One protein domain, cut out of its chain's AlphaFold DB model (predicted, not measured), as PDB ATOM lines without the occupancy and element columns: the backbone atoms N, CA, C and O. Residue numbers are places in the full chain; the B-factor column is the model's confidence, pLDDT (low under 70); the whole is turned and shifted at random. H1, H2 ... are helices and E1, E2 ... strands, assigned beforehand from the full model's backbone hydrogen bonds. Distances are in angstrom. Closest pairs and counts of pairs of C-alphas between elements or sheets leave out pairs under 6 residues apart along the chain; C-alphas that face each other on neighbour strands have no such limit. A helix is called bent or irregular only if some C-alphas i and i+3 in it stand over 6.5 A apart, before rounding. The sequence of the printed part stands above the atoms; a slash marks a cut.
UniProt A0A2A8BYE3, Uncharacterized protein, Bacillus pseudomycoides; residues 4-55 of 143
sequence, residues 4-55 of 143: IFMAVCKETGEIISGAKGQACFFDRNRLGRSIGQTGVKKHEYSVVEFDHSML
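Overview. This is residues 4 to 55 of the 143 residues of an uncharacterized protein of Bacillus pseudomycoides (UniProt A0A2A8BYE3). A two-stranded ribbon, E1 and E2 side by side, has one short helix, H1, packed over one of its faces, mostly over E1. A long stretch between E1 and H1 folds back beside E1, on the side away from E2, and two short pieces of it pair with E1, with E1 in the middle. The printed part has 52 residues with two named strands and one named helix, in the order E1, H1, E2, and the two strands are antiparallel. The class is mixed, helices and strands, with under half of the residues, 22, in named elements. The whole is compact, with a radius of gyration of the C-alphas of 10.2 A and spans of 31 by 21 by 16 A.

Arrangement. Strand E1, residues 4 to 9, and strand E2, residues 45 to 51, are antiparallel neighbours, with 153 degrees between their N-to-C directions. Among the C-alphas that face each other are those of Phe 5 and Glu 49, 4.8 A apart, and those of Ala 7 and Val 47, 4.7 A apart. N 6 and O 48 are within hydrogen-bond range at 2.9 A, and so are N 46 and O 8 at 2.9 A. Residues 7 to 8 of E1 also pair, antiparallel, with residues 15 to 16, and residues 5 to 6 of E1 pair, antiparallel, with residues 24 to 25. Helix H1, residues 28 to 36, has 5 pairs of C-alphas within 8 A of E1. The closest C-alphas of E1 and H1 are those of Phe 5 and Arg 28, 6.0 A apart, and the two centres are 9.8 A apart. H1 and E2 are near each other, with 6 pairs of C-alphas within 10 A. In H1 every O i to N i+4 pair is within hydrogen-bond range.

Along the chain. E1 begins at C-alpha 4, at (344.732, 321.105, 312.174), and reaches C-alpha 9 after 16.6 A. Residues 10 to 27 hold no named element. H1 runs from C-alpha 28, at (345.066, 317.368, 319.671), to C-alpha 36, 12.2 A away, and is not bent. E2, the longest strand with 7 residues, runs 19.7 A from C-alpha 45 to C-alpha 51, at (348.808, 324.844, 309.424).

Size, cuts and confidence. The two C-alphas farthest apart are those of Gly 39 and Ser 53, at 30.9 A, while the first and last printed C-alphas, of Ile 4 and Leu 55, are 9.9 A apart. The link from E1 to H1 is long, with 18 residues, and the link from H1 to E2 is short, with 8. The printed part has no cut. The mean pLDDT of the printed part of this model is 91.8, and no printed residue is under 70.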
ATOM      1  N   ILE A   4     345.627 322.253 312.304       92.56
ATOM      2  CA  ILE A   4     344.732 321.105 312.174       92.56
ATOM      3  C   ILE A   4     345.520 319.843 312.508       92.56
ATOM      4  O   ILE A   4     346.658 319.657 312.084       92.56
ATOM      5  N   PHE A   5     344.877 318.966 313.270       94.62
ATOM      6  CA  PHE A   5     345.377 317.661 313.660       94.62
ATOM      7  C   PHE A   5     344.532 316.573 312.998       94.62
ATOM      8  O   PHE A   5     343.302 316.572 313.129       94.62
ATOM      9  N   MET A   6     345.198 315.621 312.348       95.38
ATOM     10  CA  MET A   6     344.582 314.426 311.768       95.38
ATOM     11  C   MET A   6     345.260 313.167 312.298       95.38
ATOM     12  O   MET A   6     346.465 313.165 312.550       95.38
ATOM     13  N   ALA A   7     344.500 312.085 312.455       96.19
ATOM     14  CA  ALA A   7     345.056 310.766 312.733       96.19
ATOM     15  C   ALA A   7     345.222 309.982 311.428       96.19
ATOM     16  O   ALA A   7     344.285 309.898 310.635       96.19
ATOM     17  N   VAL A   8     346.398 309.392 311.233       96.56
ATOM     18  CA  VAL A   8     346.735 308.575 310.063       96.56
ATOM     19  C   VAL A   8     347.201 307.204 310.535       96.56
ATOM     20  O   VAL A   8     348.061 307.118 311.416       96.56
ATOM     21  N   CYS A   9     346.625 306.138 309.984       95.56
ATOM     22  CA  CYS A   9     347.025 304.766 310.285       95.56
ATOM     23  C   CYS A   9     348.490 304.552 309.889       95.56
ATOM     24  O   CYS A   9     348.887 304.883 308.773       95.56
ATOM     25  N   LYS A  10     349.303 303.994 310.791       95.12
ATOM     26  CA  LYS A  10     350.732 303.772 310.512       95.12
ATOM     27  C   LYS A  10     350.983 302.695 309.463       95.12
ATOM     28  O   LYS A  10     352.002 302.755 308.790       95.12
ATOM     29  N   GLU A  11     350.091 301.714 309.365       94.56
ATOM     30  CA  GLU A  11     350.245 300.587 308.443       94.56
ATOM     31  C   GLU A  11     349.769 300.944 307.035       94.56
ATOM     32  O   GLU A  11     350.482 300.697 306.067       94.56
ATOM     33  N   THR A  12     348.581 301.543 306.917       95.25
ATOM     34  CA  THR A  12     347.952 301.801 305.611       95.25
ATOM     35  C   THR A  12     348.199 303.209 305.080       95.25
ATOM     36  O   THR A  12     348.030 303.449 303.889       95.25
ATOM     37  N   GLY A  13     348.568 304.161 305.940       93.50
ATOM     38  CA  GLY A  13     348.638 305.577 305.576       93.50
ATOM     39  C   GLY A  13     347.269 306.245 305.399       93.50
ATOM     40  O   GLY A  13     347.207 307.408 305.005       93.50
ATOM     41  N   GLU A  14     346.165 305.552 305.695       95.31
ATOM     42  CA  GLU A  14     344.816 306.099 305.548       95.31
ATOM     43  C   GLU A  14     344.416 307.007 306.717       95.31
ATOM     44  O   GLU A  14     344.837 306.823 307.865       95.31
ATOM     45  N   ILE A  15     343.556 307.985 306.428       95.12
ATOM     46  CA  ILE A  15     343.001 308.895 307.431       95.12
ATOM     47  C   ILE A  15     341.986 308.149 308.298       95.12
ATOM     48  O   ILE A  15     341.036 307.545 307.801       95.12
ATOM     49  N   ILE A  16     342.143 308.260 309.614       95.00
ATOM     50  CA  ILE A  16     341.239 307.650 310.585       95.00
ATOM     51  C   ILE A  16     340.213 308.689 311.027       95.00
ATOM     52  O   ILE A  16     340.550 309.741 311.573       95.00
ATOM     53  N   SER A  17     338.940 308.359 310.833       94.94
ATOM     54  CA  SER A  17     337.827 309.171 311.322       94.94
ATOM     55  C   SER A  17     337.530 308.870 312.795       94.94
ATOM     56  O   SER A  17     337.546 307.719 313.226       94.94
ATOM     57  N   GLY A  18     337.228 309.906 313.575       92.31
ATOM     58  CA  GLY A  18     336.759 309.780 314.955       92.31
ATOM     59  C   GLY A  18     335.280 309.401 315.058       92.31
ATOM     60  O   GLY A  18     334.586 309.253 314.055       92.31
ATOM     61  N   ALA A  19     334.769 309.306 316.288       87.56
ATOM     62  CA  ALA A  19     333.453 308.728 316.601       87.56
ATOM     63  C   ALA A  19     332.238 309.358 315.894       87.56
ATOM     64  O   ALA A  19     331.182 308.738 315.815       87.56
ATOM     65  N   LYS A  20     332.366 310.583 315.375       90.69
ATOM     66  CA  LYS A  20     331.321 311.281 314.603       90.69
ATOM     67  C   LYS A  20     331.607 311.342 313.096       90.69
ATOM     68  O   LYS A  20     331.061 312.202 312.416       90.69
ATOM     69  N   GLY A  21     332.518 310.511 312.590       90.19
ATOM     70  CA  GLY A  21     333.014 310.602 311.212       90.19
ATOM     71  C   GLY A  21     333.933 311.807 310.963       90.19
ATOM     72  O   GLY A  21     334.181 312.174 309.824       90.19
ATOM     73  N   GLN A  22     334.421 312.463 312.023       92.12
ATOM     74  CA  GLN A  22     335.293 313.636 311.920       92.12
ATOM     75  C   GLN A  22     336.750 313.202 311.751       92.12
ATOM     76  O   GLN A  22     337.283 312.530 312.631       92.12
ATOM     77  N   ALA A  23     337.399 313.616 310.665       91.25
ATOM     78  CA  ALA A  23     338.805 313.308 310.389       91.25
ATOM     79  C   ALA A  23     339.796 314.378 310.894       91.25
ATOM     80  O   ALA A  23     340.954 314.073 311.176       91.25
ATOM     81  N   CYS A  24     339.336 315.625 311.045       92.12
ATOM     82  CA  CYS A  24     340.173 316.784 311.360       92.12
ATOM     83  C   CYS A  24     339.710 317.478 312.641       92.12
ATOM     84  O   CYS A  24     338.511 317.651 312.875       92.12
ATOM     85  N   PHE A  25     340.666 317.924 313.457       93.75
ATOM     86  CA  PHE A  25     340.399 318.596 314.728       93.75
ATOM     87  C   PHE A  25     341.342 319.784 314.907       93.75
ATOM     88  O   PHE A  25     342.502 319.709 314.537       93.75
ATOM     89  N   PHE A  26     340.873 320.852 315.555       92.81
ATOM     90  CA  PHE A  26     341.712 321.998 315.944       92.81
ATOM     91  C   PHE A  26     342.396 321.818 317.310       92.81
ATOM     92  O   PHE A  26     343.100 322.699 317.788       92.81
ATOM     93  N   ASP A  27     342.159 320.687 317.977       92.31
ATOM     94  CA  ASP A  27     342.709 320.377 319.294       92.31
ATOM     95  C   ASP A  27     343.155 318.910 319.329       92.31
ATOM     96  O   ASP A  27     342.359 317.987 319.113       92.31
ATOM     97  N   ARG A  28     344.438 318.696 319.633       92.62
ATOM     98  CA  ARG A  28     345.066 317.368 319.671       92.62
ATOM     99  C   ARG A  28     344.439 316.433 320.710       92.62
ATOM    100  O   ARG A  28     344.342 315.226 320.482       92.62
ATOM    101  N   ASN A  29     343.982 316.964 321.842       92.81
ATOM    102  CA  ASN A  29     343.347 316.172 322.898       92.81
ATOM    103  C   ASN A  29     341.918 315.758 322.517       92.81
ATOM    104  O   ASN A  29     341.450 314.690 322.922       92.81
ATOM    105  N   ARG A  30     341.200 316.585 321.749       94.12
ATOM    106  CA  ARG A  30     339.897 316.240 321.166       94.12
ATOM    107  C   ARG A  30     340.043 315.165 320.099       94.12
ATOM    108  O   ARG A  30     339.272 314.211 320.156       94.12
ATOM    109  N   LEU A  31     341.054 315.260 319.227       95.06
ATOM    110  CA  LEU A  31     341.406 314.183 318.292       95.06
ATOM    111  C   LEU A  31     341.617 312.871 319.058       95.06
ATOM    112  O   LEU A  31     340.885 311.913 318.842       95.06
ATOM    113  N   GLY A  32     342.547 312.842 320.020       92.94
ATOM    114  CA  GLY A  32     342.869 311.616 320.760       92.94
ATOM    115  C   GLY A  32     341.666 310.981 321.471       92.94
ATOM    116  O   GLY A  32     341.531 309.760 321.472       92.94
ATOM    117  N   ARG A  33     340.760 311.794 322.033       93.50
ATOM    118  CA  ARG A  33     339.505 311.302 322.631       93.50
ATOM    119  C   ARG A  33     338.541 310.742 321.586       93.50
ATOM    120  O   ARG A  33     337.972 309.681 321.812       93.50
ATOM    121  N   SER A  34     338.368 311.439 320.464       95.06
ATOM    122  CA  SER A  34     337.450 311.040 319.392       95.06
ATOM    123  C   SER A  34     337.898 309.755 318.690       95.06
ATOM    124  O   SER A  34     337.064 308.904 318.397       95.06
ATOM    125  N   ILE A  35     339.209 309.585 318.479       95.25
ATOM    126  CA  ILE A  35     339.798 308.354 317.932       95.25
ATOM    127  C   ILE A  35     339.722 307.208 318.950       95.25
ATOM    128  O   ILE A  35     339.328 306.103 318.609       95.25
ATOM    129  N   GLY A  36     340.005 307.456 320.233       92.06
ATOM    130  CA  GLY A  36     339.883 306.410 321.257       92.06
ATOM    131  C   GLY A  36     338.461 305.839 321.385       92.06
ATOM    132  O   GLY A  36     338.293 304.665 321.703       92.06
ATOM    133  N   GLN A  37     337.435 306.645 321.093       93.62
ATOM    134  CA  GLN A  37     336.035 306.210 321.074       93.62
ATOM    135  C   GLN A  37     335.683 305.284 319.897       93.62
ATOM    136  O   GLN A  37     334.677 304.586 319.985       93.62
ATOM    137  N   THR A  38     336.484 305.242 318.824       91.81
ATOM    138  CA  THR A  38     336.286 304.306 317.698       91.81
ATOM    139  C   THR A  38     336.983 302.961 317.905       91.81
ATOM    140  O   THR A  38     336.872 302.080 317.060       91.81
ATOM    141  N   GLY A  39     337.679 302.781 319.034       92.00
ATOM    142  CA  GLY A  39     338.400 301.550 319.370       92.00
ATOM    143  C   GLY A  39     339.843 301.497 318.860       92.00
ATOM    144  O   GLY A  39     340.569 300.571 319.214       92.00
ATOM    145  N   VAL A  40     340.282 302.500 318.096       92.31
ATOM    146  CA  VAL A  40     341.656 302.598 317.589       92.31
ATOM    147  C   VAL A  40     342.614 302.994 318.715       92.31
ATOM    148  O   VAL A  40     342.400 303.984 319.428       92.31
ATOM    149  N   LYS A  41     343.708 302.242 318.882       92.94
ATOM    150  CA  LYS A  41     344.679 302.491 319.962       92.94
ATOM    151  C   LYS A  41     345.746 303.496 319.540       92.94
ATOM    152  O   LYS A  41     346.166 303.555 318.393       92.94
ATOM    153  N   LYS A  42     346.290 304.237 320.515       91.31
ATOM    154  CA  LYS A  42     347.314 305.281 320.290       91.31
ATOM    155  C   LYS A  42     348.560 304.830 319.515       91.31
ATOM    156  O   LYS A  42     349.218 305.672 318.921       91.31
ATOM    157  N   HIS A  43     348.931 303.551 319.562       93.19
ATOM    158  CA  HIS A  43     350.119 303.061 318.858       93.19
ATOM    159  C   HIS A  43     349.861 302.742 317.380       93.19
ATOM    160  O   HIS A  43     350.831 302.712 316.624       93.19
ATOM    161  N   GLU A  44     348.598 302.574 316.977       94.19
ATOM    162  CA  GLU A  44     348.160 302.186 315.625       94.19
ATOM    163  C   GLU A  44     348.144 303.374 314.645       94.19
ATOM    164  O   GLU A  44     348.105 303.190 313.429       94.19
ATOM    165  N   TYR A  45     348.220 304.608 315.156       95.75
ATOM    166  CA  TYR A  45     348.174 305.819 314.342       95.75
ATOM    167  C   TYR A  45     349.243 306.842 314.724       95.75
ATOM    168  O   TYR A  45     349.767 306.860 315.841       95.75
ATOM    169  N   SER A  46     349.552 307.713 313.772       96.50
ATOM    170  CA  SER A  46     350.349 308.923 313.960       96.50
ATOM    171  C   SER A  46     349.443 310.145 313.866       96.50
ATOM    172  O   SER A  46     348.439 310.131 313.157       96.50
ATOM    173  N   VAL A  47     349.783 311.206 314.599       95.31
ATOM    174  CA  VAL A  47     349.095 312.495 314.468       95.31
ATOM    175  C   VAL A  47     349.896 313.356 313.512       95.31
ATOM    176  O   VAL A  47     351.053 313.659 313.797       95.31
ATOM    177  N   VAL A  48     349.270 313.737 312.407       93.44
ATOM    178  CA  VAL A  48     349.815 314.702 311.459       93.44
ATOM    179  C   VAL A  48     349.268 316.076 311.832       93.44
ATOM    180  O   VAL A  48     348.065 316.236 312.048       93.44
ATOM    181  N   GLU A  49     350.173 317.039 311.964       92.50
ATOM    182  CA  GLU A  49     349.886 318.430 312.302       92.50
ATOM    183  C   GLU A  49     350.304 319.308 311.129       92.50
ATOM    184  O   GLU A  49     351.432 319.204 310.650       92.50
ATOM    185  N   PHE A  50     349.400 320.166 310.669       87.75
ATOM    186  CA  PHE A  50     349.714 321.161 309.653       87.75
ATOM    187  C   PHE A  50     348.909 322.438 309.878       87.75
ATOM    188  O   PHE A  50     347.815 322.432 310.451       87.75
ATOM    189  N   ASP A  51     349.473 323.549 309.422       85.38
ATOM    190  CA  ASP A  51     348.808 324.844 309.424       85.38
ATOM    191  C   ASP A  51     347.679 324.826 308.381       85.38
ATOM    192  O   ASP A  51     347.913 324.567 307.199       85.38
ATOM    193  N   HIS A  52     346.438 325.103 308.800       78.56
ATOM    194  CA  HIS A  52     345.300 325.090 307.876       78.56
ATOM    195  C   HIS A  52     345.427 326.127 306.758       78.56
ATOM    196  O   HIS A  52     344.760 326.005 305.734       78.56
ATOM    197  N   SER A  53     346.246 327.165 306.949       74.25
ATOM    198  CA  SER A  53     346.507 328.177 305.925       74.25
ATOM    199  C   SER A  53     347.338 327.650 304.753       74.25
ATOM    200  O   SER A  53     347.432 328.336 303.743       74.25
ATOM    201  N   MET A  54     347.879 326.430 304.857       70.69
ATOM    202  CA  MET A  54     348.524 325.713 303.754       70.69
ATOM    203  C   MET A  54     347.540 324.889 302.907       70.69
ATOM    204  O   MET A  54     347.904 324.455 301.822       70.69
ATOM    205  N   LEU A  55     346.312 324.634 303.387       72.50
ATOM    206  CA  LEU A  55     345.346 323.774 302.679       72.50
ATOM    207  C   LEU A  55     344.657 324.464 301.505       72.50
ATOM    208  O   LEU A  55     344.256 323.805 300.549       72.50
TER     209      LEU A  55